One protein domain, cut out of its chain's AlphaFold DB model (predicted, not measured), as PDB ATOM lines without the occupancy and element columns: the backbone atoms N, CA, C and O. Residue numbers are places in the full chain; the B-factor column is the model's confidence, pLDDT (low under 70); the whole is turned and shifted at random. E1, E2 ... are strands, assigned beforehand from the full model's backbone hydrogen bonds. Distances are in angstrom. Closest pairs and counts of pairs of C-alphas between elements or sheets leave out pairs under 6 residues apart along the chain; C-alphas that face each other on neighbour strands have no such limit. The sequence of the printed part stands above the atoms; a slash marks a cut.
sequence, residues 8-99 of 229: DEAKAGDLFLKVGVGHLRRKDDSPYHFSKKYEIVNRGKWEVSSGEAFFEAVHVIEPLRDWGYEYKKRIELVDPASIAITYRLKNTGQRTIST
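AT A GLANCE: This is residues 8 to 99 of the 229 residues of an uncharacterized protein of Verrucomicrobia bacterium LW23 (UniProt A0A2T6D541). This is a long, twisted slab of four antiparallel strands, E4 to E7, with a small three-stranded sheet, E1 to E3, at one end, near the end of E5 and the beginning of E6. The short strand E8 folds back at that same end of the slab, while a long loop, residues 26 to 39, joins E2 to E3. The printed part has 92 residues with eight named strands, E1 to E8 in chain order, and no named helix; the class is all strand. The large sheet has the order E4, E5, E6, E7 and the small one E1, E2, E3, both antiparallel. The whole is loose, with a radius of gyration of the C-alphas of 15.6 A, and elongated, spanning 48 by 28 by 21 A.

IN THESE COORDINATES: Find C-alpha 67 at (86.307, 136.295, 97.690); from there E6, the longest strand by residues, runs through residues 67 to 79 over 37.0 A and ends at C-alpha 79, (68.333, 168.587, 98.611). Beside it are E5, residues 54 to 64, 31.1 A long, and E7, residues 82 to 91, 29.7 A long. E4 is residues 45 to 50, 17.1 A. E1, residues 15 to 18, begins at C-alpha 15, (95.934, 137.783, 104.036); E2 is residues 22 to 25, E3 residues 40 to 42 and E8 residues 97 to 99.

HOW THE PARTS SIT: Start in the large sheet, a meander, each strand the antiparallel neighbour of the one before. In the hairpin E5 and E6, at 173 degrees, look for N 57 and O 73, 2.9 A apart, within hydrogen-bond range. In the hairpin E6 and E7, N 74 and O 86 are 2.8 A apart. In the hairpin E4 and E5, N 47 and O 58 are 2.9 A apart. The sheet is twisted, its C-alphas lying up to 4.4 A off its best plane. E3 runs on into E4 across residues 43 and 44, at 96 degrees. E1, E2 and E3 form a second meander: N 16 and O 24 are 2.9 A apart, as are N 23 and O 42. The closest C-alphas of E1 and E5 are those of Leu 17 and Leu 64, 6.8 A apart. E8 pairs with no named strand; its closest C-alpha to E7 is Ile 97, 6.8 A from that of Asn 91.

THE WHOLE: The two C-alphas farthest apart are those of Lys 11 and Pro 80, 48.8 A. The printed part has no cut. The link E2 to E3, 14 residues, is long; the other links are tight. Mean pLDDT of the printed part is 96.6, and no printed residue is under 70.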
ATOM      1  N   ASP A   8      89.166 134.645 109.964       93.81
ATOM      2  CA  ASP A   8      89.141 133.466 110.839       93.81
ATOM      3  C   ASP A   8      89.840 132.248 110.203       93.81
ATOM      4  O   ASP A   8      90.385 131.408 110.913       93.81
ATOM      5  N   GLU A   9      89.898 132.191 108.866       93.75
ATOM      6  CA  GLU A   9      90.591 131.149 108.088       93.75
ATOM      7  C   GLU A   9      92.081 131.455 107.836       93.75
ATOM      8  O   GLU A   9      92.834 130.596 107.361       93.75
ATOM      9  N   ALA A  10      92.516 132.690 108.080       94.81
ATOM     10  CA  ALA A  10      93.886 133.142 107.867       94.81
ATOM     11  C   ALA A  10      94.752 132.820 109.089       94.81
ATOM     12  O   ALA A  10      94.343 133.065 110.220       94.81
ATOM     13  N   LYS A  11      95.979 132.342 108.882       95.88
ATOM     14  CA  LYS A  11      96.992 132.252 109.946       95.88
ATOM     15  C   LYS A  11      97.708 133.593 110.121       95.88
ATOM     16  O   LYS A  11      97.587 134.490 109.286       95.88
ATOM     17  N   ALA A  12      98.490 133.748 111.187       96.69
ATOM     18  CA  ALA A  12      99.440 134.854 111.270       96.69
ATOM     19  C   ALA A  12     100.331 134.906 110.007       96.69
ATOM     20  O   ALA A  12     100.870 133.891 109.572       96.69
ATOM     21  N   GLY A  13     100.460 136.088 109.405       96.38
ATOM     22  CA  GLY A  13     101.172 136.318 108.145       96.38
ATOM     23  C   GLY A  13     100.304 136.209 106.886       96.38
ATOM     24  O   GLY A  13     100.623 136.876 105.896       96.38
ATOM     25  N   ASP A  14      99.197 135.462 106.929       97.50
ATOM     26  CA  ASP A  14      98.261 135.333 105.808       97.50
ATOM     27  C   ASP A  14      97.463 136.625 105.574       97.50
ATOM     28  O   ASP A  14      97.419 137.544 106.402       97.50
ATOM     29  N   LEU A  15      96.806 136.682 104.417       98.06
ATOM     30  CA  LEU A  15      95.934 137.783 104.036       98.06
ATOM     31  C   LEU A  15      94.465 137.466 104.321       98.06
ATOM     32  O   LEU A  15      94.021 136.325 104.180       98.06
ATOM     33  N   PHE A  16      93.707 138.511 104.629       97.31
ATOM     34  CA  PHE A  16      92.250 138.519 104.691       97.31
ATOM     35  C   PHE A  16      91.702 139.732 103.928       97.31
ATOM     36  O   PHE A  16      92.435 140.681 103.640       97.31
ATOM     37  N   LEU A  17      90.419 139.717 103.573       97.12
ATOM     38  CA  LEU A  17      89.792 140.742 102.743       97.12
ATOM     39  C   LEU A  17      88.821 141.598 103.564       97.12
ATOM     40  O   LEU A  17      87.908 141.086 104.209       97.12
ATOM     41  N   LYS A  18      88.976 142.924 103.493       96.19
ATOM     42  CA  LYS A  18      88.030 143.886 104.076       96.19
ATOM     43  C   LYS A  18      87.430 144.764 102.979       96.19
ATOM     44  O   LYS A  18      88.159 145.486 102.297       96.19
ATOM     45  N   VAL A  19      86.105 144.697 102.832       96.38
ATOM     46  CA  VAL A  19      85.345 145.471 101.836       96.38
ATOM     47  C   VAL A  19      85.614 146.969 101.999       96.38
ATOM     48  O   VAL A  19      85.665 147.476 103.119       96.38
ATOM     49  N   GLY A  20      85.848 147.663 100.884       95.12
ATOM     50  CA  GLY A  20      86.211 149.082 100.851       95.12
ATOM     51  C   GLY A  20      87.650 149.400 101.286       95.12
ATOM     52  O   GLY A  20      88.012 150.571 101.344       95.12
ATOM     53  N   VAL A  21      88.478 148.394 101.608       96.00
ATOM     54  CA  VAL A  21      89.878 148.587 102.046       96.00
ATOM     55  C   VAL A  21      90.860 147.786 101.191       96.00
ATOM     56  O   VAL A  21      91.845 148.347 100.715       96.00
ATOM     57  N   GLY A  22      90.587 146.497 100.970       97.38
ATOM     58  CA  GLY A  22      91.424 145.590 100.179       97.38
ATOM     59  C   GLY A  22      91.973 144.407 100.983       97.38
ATOM     60  O   GLY A  22      91.372 143.984 101.975       97.38
ATOM     61  N   HIS A  23      93.101 143.844 100.539       98.12
ATOM     62  CA  HIS A  23      93.768 142.721 101.208       98.12
ATOM     63  C   HIS A  23      94.633 143.231 102.360       98.12
ATOM     64  O   HIS A  23      95.521 144.067 102.172       98.12
ATOM     65  N   LEU A  24      94.380 142.705 103.551       98.00
ATOM     66  CA  LEU A  24      95.030 143.072 104.800       98.00
ATOM     67  C   LEU A  24      95.823 141.889 105.348       98.00
ATOM     68  O   LEU A  24      95.370 140.750 105.258       98.00
ATOM     69  N   ARG A  25      96.978 142.146 105.964       98.00
ATOM     70  CA  ARG A  25      97.772 141.090 106.610       98.00
ATOM     71  C   ARG A  25      97.301 140.826 108.036       98.00
ATOM     72  O   ARG A  25      97.274 141.742 108.863       98.00
ATOM     73  N   ARG A  26      97.000 139.567 108.364       96.62
ATOM     74  CA  ARG A  26      96.777 139.137 109.749       96.62
ATOM     75  C   ARG A  26      98.122 139.126 110.472       96.62
ATOM     76  O   ARG A  26      99.030 138.394 110.104       96.62
ATOM     77  N   LYS A  27      98.269 139.979 111.487       93.44
ATOM     78  CA  LYS A  27      99.552 140.174 112.183       93.44
ATOM     79  C   LYS A  27      99.954 138.976 113.048       93.44
ATOM     80  O   LYS A  27     101.128 138.639 113.121       93.44
ATOM     81  N   ASP A  28      98.984 138.406 113.746       93.75
ATOM     82  CA  ASP A  28      99.167 137.419 114.806       93.75
ATOM     83  C   ASP A  28      97.848 136.649 115.018       93.75
ATOM     84  O   ASP A  28      96.837 136.918 114.355       93.75
ATOM     85  N   ASP A  29      97.851 135.703 115.955       92.88
ATOM     86  CA  ASP A  29      96.686 134.868 116.251       92.88
ATOM     87  C   ASP A  29      95.635 135.561 117.135       92.88
ATOM     88  O   ASP A  29      94.612 134.954 117.449       92.88
ATOM     89  N   SER A  30      95.822 136.838 117.502       93.62
ATOM     90  CA  SER A  30      94.807 137.559 118.280       93.62
ATOM     91  C   SER A  30      93.495 137.717 117.493       93.62
ATOM     92  O   SER A  30      93.525 137.821 116.259       93.62
ATOM     93  N   PRO A  31      92.339 137.756 118.185       93.75
ATOM     94  CA  PRO A  31      91.054 138.016 117.545       93.75
ATOM     95  C   PRO A  31      91.061 139.310 116.727       93.75
ATOM     96  O   PRO A  31      91.780 140.266 117.041       93.75
ATOM     97  N   TYR A  32      90.224 139.364 115.689       93.50
ATOM     98  CA  TYR A  32      90.050 140.585 114.911       93.50
ATOM     99  C   TYR A  32      89.606 141.743 115.811       93.50
ATOM    100  O   TYR A  32      88.694 141.608 116.626       93.50
ATOM    101  N   HIS A  33      90.221 142.908 115.615       91.62
ATOM    102  CA  HIS A  33      89.810 144.137 116.275       91.62
ATOM    103  C   HIS A  33      89.774 145.278 115.262       91.62
ATOM    104  O   HIS A  33      90.792 145.630 114.672       91.62
ATOM    105  N   PHE A  34      88.606 145.894 115.078       88.69
ATOM    106  CA  PHE A  34      88.376 146.880 114.016       88.69
ATOM    107  C   PHE A  34      89.255 148.138 114.115       88.69
ATOM    108  O   PHE A  34      89.522 148.760 113.090       88.69
ATOM    109  N   SER A  35      89.720 148.500 115.318       86.81
ATOM    110  CA  SER A  35      90.637 149.630 115.537       86.81
ATOM    111  C   SER A  35      92.126 149.262 115.468       86.81
ATOM    112  O   SER A  35      92.984 150.146 115.538       86.81
ATOM    113  N   LYS A  36      92.470 147.970 115.339       91.06
ATOM    114  CA  LYS A  36      93.863 147.544 115.164       91.06
ATOM    115  C   LYS A  36      94.330 147.973 113.773       91.06
ATOM    116  O   LYS A  36      93.611 147.840 112.786       91.06
ATOM    117  N   LYS A  37      95.556 148.494 113.692       93.88
ATOM    118  CA  LYS A  37      96.194 148.796 112.408       93.88
ATOM    119  C   LYS A  37      96.674 147.492 111.777       93.88
ATOM    120  O   LYS A  37      97.484 146.783 112.374       93.88
ATOM    121  N   TYR A  38      96.185 147.212 110.577       96.44
ATOM    122  CA  TYR A  38      96.635 146.108 109.736       96.44
ATOM    123  C   TYR A  38      97.382 146.675 108.527       96.44
ATOM    124  O   TYR A  38      97.038 147.750 108.031       96.44
ATOM    125  N   GLU A  39      98.412 145.972 108.065       97.81
ATOM    126  CA  GLU A  39      99.115 146.313 106.825       97.81
ATOM    127  C   GLU A  39      98.173 146.094 105.633       97.81
ATOM    128  O   GLU A  39      97.582 145.020 105.515       97.81
ATOM    129  N   ILE A  40      98.044 147.095 104.758       98.00
ATOM    130  CA  ILE A  40      97.317 146.964 103.491       98.00
ATOM    131  C   ILE A  40      98.301 146.481 102.429       98.00
ATOM    132  O   ILE A  40      99.169 147.241 102.006       98.00
ATOM    133  N   VAL A  41      98.143 145.232 102.000       98.19
ATOM    134  CA  VAL A  41      99.033 144.570 101.036       98.19
ATOM    135  C   VAL A  41      98.572 144.821  99.602       98.19
ATOM    136  O   VAL A  41      99.392 145.017  98.712       98.19
ATOM    137  N   ASN A  42      97.258 144.880  99.380       97.75
ATOM    138  CA  ASN A  42      96.662 145.243  98.098       97.75
ATOM    139  C   ASN A  42      95.468 146.170  98.334       97.75
ATOM    140  O   ASN A  42      94.526 145.803  99.034       97.75
ATOM    141  N   ARG A  43      95.503 147.366  97.741       97.44
ATOM    142  CA  ARG A  43      94.448 148.386  97.864       97.44
ATOM    143  C   ARG A  43      93.305 148.205  96.869       97.44
ATOM    144  O   ARG A  43      92.309 148.910  96.995       97.44
ATOM    145  N   GLY A  44      93.432 147.301  95.899       97.50
ATOM    146  CA  GLY A  44      92.525 147.199  94.757       97.50
ATOM    147  C   GLY A  44      92.628 148.392  93.808       97.50
ATOM    148  O   GLY A  44      93.503 149.251  93.943       97.50
ATOM    149  N   LYS A  45      91.723 148.432  92.834       98.31
ATOM    150  CA  LYS A  45      91.595 149.517  91.860       98.31
ATOM    151  C   LYS A  45      90.471 150.445  92.294       98.31
ATOM    152  O   LYS A  45      89.391 149.976  92.645       98.31
ATOM    153  N   TRP A  46      90.747 151.742  92.263       97.81
ATOM    154  CA  TRP A  46      89.781 152.783  92.582       97.81
ATOM    155  C   TRP A  46      89.545 153.652  91.361       97.81
ATOM    156  O   TRP A  46      90.498 154.142  90.758       97.81
ATOM    157  N   GLU A  47      88.280 153.871  91.051       98.25
ATOM    158  CA  GLU A  47      87.833 154.912  90.140       98.25
ATOM    159  C   GLU A  47      86.991 155.900  90.937       98.25
ATOM    160  O   GLU A  47      86.170 155.503  91.766       98.25
ATOM    161  N   VAL A  48      87.238 157.189  90.736       97.94
ATOM    162  CA  VAL A  48      86.559 158.257  91.462       97.94
ATOM    163  C   VAL A  48      86.014 159.253  90.455       97.94
ATOM    164  O   VAL A  48      86.732 159.684  89.555       97.94
ATOM    165  N   SER A  49      84.757 159.636  90.634       98.25
ATOM    166  CA  SER A  49      84.111 160.700  89.874       98.25
ATOM    167  C   SER A  49      83.357 161.639  90.810       98.25
ATOM    168  O   SER A  49      82.994 161.287  91.932       98.25
ATOM    169  N   SER A  50      83.142 162.870  90.366       98.00
ATOM    170  CA  SER A  50      82.419 163.879  91.134       98.00
ATOM    171  C   SER A  50      81.701 164.843  90.205       98.00
ATOM    172  O   SER A  50      82.145 165.074  89.080       98.00
ATOM    173  N   GLY A  51      80.626 165.435  90.705       96.69
ATOM    174  CA  GLY A  51      79.916 166.541  90.073       96.69
ATOM    175  C   GLY A  51      79.625 167.641  91.088       96.69
ATOM    176  O   GLY A  51      80.192 167.656  92.176       96.69
ATOM    177  N   GLU A  52      78.718 168.550  90.742       96.00
ATOM    178  CA  GLU A  52      78.362 169.693  91.595       96.00
ATOM    179  C   GLU A  52      77.806 169.271  92.965       96.00
ATOM    180  O   GLU A  52      78.158 169.855  93.985       96.00
ATOM    181  N   ALA A  53      76.978 168.223  92.990       96.56
ATOM    182  CA  ALA A  53      76.267 167.773  94.184       96.56
ATOM    183  C   ALA A  53      76.619 166.338  94.608       96.56
ATOM    184  O   ALA A  53      75.969 165.796  95.498       96.56
ATOM    185  N   PHE A  54      77.620 165.699  93.989       97.88
ATOM    186  CA  PHE A  54      77.951 164.310  94.301       97.88
ATOM    187  C   PHE A  54      79.441 163.979  94.220       97.88
ATOM    188  O   PHE A  54      80.211 164.581  93.472       97.88
ATOM    189  N   PHE A  55      79.803 162.922  94.938       98.06
ATOM    190  CA  PHE A  55      81.067 162.208  94.862       98.06
ATOM    191  C   PHE A  55      80.778 160.709  94.759       98.06
ATOM    192  O   PHE A  55      79.947 160.184  95.496       98.06
ATOM    193  N   GLU A  56      81.467 159.998  93.878       98.56
ATOM    194  CA  GLU A  56      81.313 158.561  93.691       98.56
ATOM    195  C   GLU A  56      82.676 157.880  93.612       98.56
ATOM    196  O   GLU A  56      83.582 158.346  92.926       98.56
ATOM    197  N   ALA A  57      82.810 156.757  94.310       98.50
ATOM    198  CA  ALA A  57      83.988 155.915  94.271       98.50
ATOM    199  C   ALA A  57      83.588 154.467  93.977       98.50
ATOM    200  O   ALA A  57      82.713 153.912  94.647       98.50
ATOM    201  N   VAL A  58      84.255 153.857  93.004       98.69
ATOM    202  CA  VAL A  58      84.138 152.440  92.657       98.69
ATOM    203  C   VAL A  58      85.439 151.745  93.040       98.69
ATOM    204  O   VAL A  58      86.518 152.128  92.593       98.69
ATOM    205  N   HIS A  59      85.336 150.725  93.885       98.62
ATOM    206  CA  HIS A  59      86.434 149.905  94.377       98.62
ATOM    207  C   HIS A  59      86.303 148.481  93.854       98.62
ATOM    208  O   HIS A  59      85.386 147.754  94.236       98.62
ATOM    209  N   VAL A  60      87.247 148.064  93.017       98.56
ATOM    210  CA  VAL A  60      87.334 146.693  92.506       98.56
ATOM    211  C   VAL A  60      88.530 146.005  93.144       98.56
ATOM    212  O   VAL A  60      89.650 146.526  93.115       98.56
ATOM    213  N   ILE A  61      88.313 144.820  93.709       97.62
ATOM    214  CA  ILE A  61      89.383 143.994  94.269       97.62
ATOM    215  C   ILE A  61      89.438 142.650  93.546       97.62
ATOM    216  O   ILE A  61      88.412 142.026  93.273       97.62
ATOM    217  N   GLU A  62      90.651 142.194  93.250       90.50
ATOM    218  CA  GLU A  62      90.860 140.842  92.742       90.50
ATOM    219  C   GLU A  62      90.572 139.806  93.841       90.50
ATOM    220  O   GLU A  62      90.795 140.096  95.029       90.50
ATOM    221  N   PRO A  63      90.084 138.604  93.480       95.12
ATOM    222  CA  PRO A  63      89.735 137.602  94.469       95.12
ATOM    223  C   PRO A  63      90.909 137.202  95.374       95.12
ATOM    224  O   PRO A  63      92.003 136.902  94.904       95.12
ATOM    225  N   LEU A  64      90.661 137.137  96.681       96.38
ATOM    226  CA  LEU A  64      91.545 136.514  97.664       96.38
ATOM    227  C   LEU A  64      90.806 135.338  98.287       96.38
ATOM    228  O   LEU A  64      89.759 135.536  98.902       96.38
ATOM    229  N   ARG A  65      91.357 134.125  98.143       94.31
ATOM    230  CA  ARG A  65      90.703 132.882  98.600       94.31
ATOM    231  C   ARG A  65      89.255 132.798  98.097       94.31
ATOM    232  O   ARG A  65      88.335 132.537  98.865       94.31
ATOM    233  N   ASP A  66      89.083 133.113  96.815       96.50
ATOM    234  CA  ASP A  66      87.808 133.122  96.094       96.50
ATOM    235  C   ASP A  66      86.770 134.167  96.542       96.50
ATOM    236  O   ASP A  66      85.658 134.185  96.010       96.50
ATOM    237  N   TRP A  67      87.111 135.093  97.444       97.31
ATOM    238  CA  TRP A  67      86.307 136.295  97.690       97.31
ATOM    239  C   TRP A  67      86.811 137.469  96.860       97.31
ATOM    240  O   TRP A  67      87.930 137.931  97.067       97.31
ATOM    241  N   GLY A  68      85.967 137.988  95.971       97.56
ATOM    242  CA  GLY A  68      86.200 139.208  95.198       97.56
ATOM    243  C   GLY A  68      84.949 140.082  95.198       97.56
ATOM    244  O   GLY A  68      83.841 139.581  95.410       97.56
ATOM    245  N   TYR A  69      85.116 141.386  94.988       98.31
ATOM    246  CA  TYR A  69      83.974 142.287  94.872       98.31
ATOM    247  C   TYR A  69      84.226 143.483  93.952       98.31
ATOM    248  O   TYR A  69      85.362 143.896  93.706       98.31
ATOM    249  N   GLU A  70      83.116 144.081  93.531       98.69
ATOM    250  CA  GLU A  70      83.014 145.469  93.089       98.69
ATOM    251  C   GLU A  70      82.134 146.214  94.103       98.69
ATOM    252  O   GLU A  70      81.024 145.777  94.411       98.69
ATOM    253  N   TYR A  71      82.645 147.305  94.667       98.62
ATOM    254  CA  TYR A  71      81.966 148.112  95.676       98.62
ATOM    255  C   TYR A  71      81.879 149.555  95.201       98.62
ATOM    256  O   TYR A  71      82.897 150.212  95.015       98.62
ATOM    257  N   LYS A  72      80.665 150.063  95.035       98.69
ATOM    258  CA  LYS A  72      80.391 151.454  94.691       98.69
ATOM    259  C   LYS A  72      79.831 152.177  95.910       98.69
ATOM    260  O   LYS A  72      78.918 151.678  96.564       98.69
ATOM    261  N   LYS A  73      80.356 153.370  96.184       98.44
ATOM    262  CA  LYS A  73      79.846 154.308  97.186       98.44
ATOM    263  C   LYS A  73      79.635 155.665  96.531       98.44
ATOM    264  O   LYS A  73      80.590 156.253  96.031       98.44
ATOM    265  N   ARG A  74      78.409 156.172  96.580       98.50
ATOM    266  CA  ARG A  74      78.026 157.502  96.101       98.50
ATOM    267  C   ARG A  74      77.531 158.331  97.277       98.50
ATOM    268  O   ARG A  74      76.673 157.871  98.016       98.50
ATOM    269  N   ILE A  75      78.081 159.524  97.457       98.19
ATOM    270  CA  ILE A  75      77.629 160.534  98.417       98.19
ATOM    271  C   ILE A  75      77.030 161.671  97.601       98.19
ATOM    272  O   ILE A  75      77.692 162.173  96.694       98.19
ATOM    273  N   GLU A  76      75.809 162.077  97.912       98.19
ATOM    274  CA  GLU A  76      75.065 163.059  97.130       98.19
ATOM    275  C   GLU A  76      74.254 163.987  98.031       98.19
ATOM    276  O   GLU A  76      73.636 163.547  99.001       98.19
ATOM    277  N   LEU A  77      74.254 165.277  97.708       97.81
ATOM    278  CA  LEU A  77      73.312 166.241  98.258       97.81
ATOM    279  C   LEU A  77      72.006 166.112  97.464       97.81
ATOM    280  O   LEU A  77      71.935 166.557  96.321       97.81
ATOM    281  N   VAL A  78      70.991 165.473  98.049       95.31
ATOM    282  CA  VAL A  78      69.707 165.228  97.358       95.31
ATOM    283  C   VAL A  78      68.772 166.435  97.430       95.31
ATOM    284  O   VAL A  78      67.939 166.630  96.549       95.31
ATOM    285  N   ASP A  79      68.940 167.267  98.458       94.69
ATOM    286  CA  ASP A  79      68.333 168.587  98.611       94.69
ATOM    287  C   ASP A  79      69.202 169.434  99.574       94.69
ATOM    288  O   ASP A  79      70.111 168.883 100.203       94.69
ATOM    289  N   PRO A  80      68.967 170.755  99.734       94.12
ATOM    290  CA  PRO A  80      69.804 171.621 100.576       94.12
ATOM    291  C   PRO A  80      69.960 171.191 102.045       94.12
ATOM    292  O   PRO A  80      70.850 171.688 102.734       94.12
ATOM    293  N   ALA A  81      69.094 170.310 102.539       95.50
ATOM    294  CA  ALA A  81      69.062 169.821 103.905       95.50
ATOM    295  C   ALA A  81      69.198 168.291 103.999       95.50
ATOM    296  O   ALA A  81      68.994 167.750 105.082       95.50
ATOM    297  N   SER A  82      69.572 167.578 102.931       96.81
ATOM    298  CA  SER A  82      69.651 166.112 102.955       96.81
ATOM    299  C   SER A  82      70.848 165.578 102.176       96.81
ATOM    300  O   SER A  82      71.041 165.886 101.001       96.81
ATOM    301  N   ILE A  83      71.621 164.703 102.819       97.81
ATOM    302  CA  ILE A  83      72.720 163.959 102.193       97.81
ATOM    303  C   ILE A  83      72.316 162.490 102.099       97.81
ATOM    304  O   ILE A  83      71.971 161.880 103.110       97.81
ATOM    305  N   ALA A  84      72.400 161.905 100.911       98.19
ATOM    306  CA  ALA A  84      72.257 160.472 100.699       98.19
ATOM    307  C   ALA A  84      73.630 159.834 100.488       98.19
ATOM    308  O   ALA A  84      74.492 160.378  99.794       98.19
ATOM    309  N   ILE A  85      73.834 158.658 101.076       98.31
ATOM    310  CA  ILE A  85      74.974 157.802 100.779       98.31
ATOM    311  C   ILE A  85      74.450 156.467 100.271       98.31
ATOM    312  O   ILE A  85      73.951 155.662 101.054       98.31
ATOM    313  N   THR A  86      74.585 156.233  98.970       98.50
ATOM    314  CA  THR A  86      74.204 154.981  98.314       98.50
ATOM    315  C   THR A  86      75.408 154.064  98.190       98.50
ATOM    316  O   THR A  86      76.504 154.475  97.797       98.50
ATOM    317  N   TYR A  87      75.188 152.797  98.497       98.25
ATOM    318  CA  TYR A  87      76.176 151.740  98.448       98.25
ATOM    319  C   TYR A  87      75.664 150.627  97.559       98.25
ATOM    320  O   TYR A  87      74.527 150.199  97.717       98.25
ATOM    321  N   ARG A  88      76.522 150.106  96.688       98.50
ATOM    322  CA  ARG A  88      76.262 148.886  95.925       98.50
ATOM    323  C   ARG A  88      77.454 147.958  96.074       98.50
ATOM    324  O   ARG A  88      78.581 148.348  95.782       98.50
ATOM    325  N   LEU A  89      77.214 146.739  96.538       98.62
ATOM    326  CA  LEU A  89      78.228 145.697  96.644       98.62
ATOM    327  C   LEU A  89      77.833 144.530  95.747       98.62
ATOM    328  O   LEU A  89      76.763 143.954  95.923       98.62
ATOM    329  N   LYS A  90      78.715 144.163  94.821       98.69
ATOM    330  CA  LYS A  90      78.569 143.003  93.945       98.69
ATOM    331  C   LYS A  90      79.633 141.968  94.276       98.69
ATOM    332  O   LYS A  90      80.818 142.290  94.321       98.69
ATOM    333  N   ASN A  91      79.215 140.720  94.468       98.62
ATOM    334  CA  ASN A  91      80.130 139.603  94.658       98.62
ATOM    335  C   ASN A  91      80.665 139.136  93.300       98.62
ATOM    336  O   ASN A  91      79.924 138.582  92.487       98.62
ATOM    337  N   THR A  92      81.955 139.357  93.057       98.38
ATOM    338  CA  THR A  92      82.656 138.917  91.839       98.38
ATOM    339  C   THR A  92      83.514 137.671  92.076       98.38
ATOM    340  O   THR A  92      84.157 137.183  91.150       98.38
ATOM    341  N   GLY A  93      83.536 137.161  93.312       97.50
ATOM    342  CA  GLY A  93      84.206 135.923  93.685       97.50
ATOM    343  C   GLY A  93      83.348 134.677  93.462       97.50
ATOM    344  O   GLY A  93      82.281 134.721  92.855       97.50
ATOM    345  N   GLN A  94      83.828 133.554  93.993       98.00
ATOM    346  CA  GLN A  94      83.155 132.248  93.957       98.00
ATOM    347  C   GLN A  94      82.646 131.809  95.336       98.00
ATOM    348  O   GLN A  94      81.965 130.793  95.453       98.00
ATOM    349  N   ARG A  95      82.937 132.580  96.392       97.50
ATOM    350  CA  ARG A  95      82.430 132.344  97.749       97.50
ATOM    351  C   ARG A  95      81.444 133.420  98.162       97.50
ATOM    352  O   ARG A  95      81.602 134.589  97.821       97.50
ATOM    353  N   THR A  96      80.453 133.027  98.951       97.62
ATOM    354  CA  THR A  96      79.488 133.954  99.544       97.62
ATOM    355  C   THR A  96      80.198 134.993 100.413       97.62
ATOM    356  O   THR A  96      81.021 134.650 101.265       97.62
ATOM    357  N   ILE A  97      79.869 136.267 100.208       97.62
ATOM    358  CA  ILE A  97      80.287 137.362 101.083       97.62
ATOM    359  C   ILE A  97      79.324 137.387 102.268       97.62
ATOM    360  O   ILE A  97      78.136 137.647 102.089       97.62
ATOM    361  N   SER A  98      79.842 137.115 103.464       95.50
ATOM    362  CA  SER A  98      79.110 137.223 104.725       95.50
ATOM    363  C   SER A  98      79.862 138.185 105.641       95.50
ATOM    364  O   SER A  98      80.966 137.881 106.086       95.50
ATOM    365  N   THR A  99      79.329 139.389 105.841       94.19
ATOM    366  CA  THR A  99      79.979 140.435 106.647       94.19
ATOM    367  C   THR A  99      78.949 141.404 107.213       94.19
ATOM    368  O   THR A  99      77.834 141.515 106.710       94.19
TER     369      THR A  99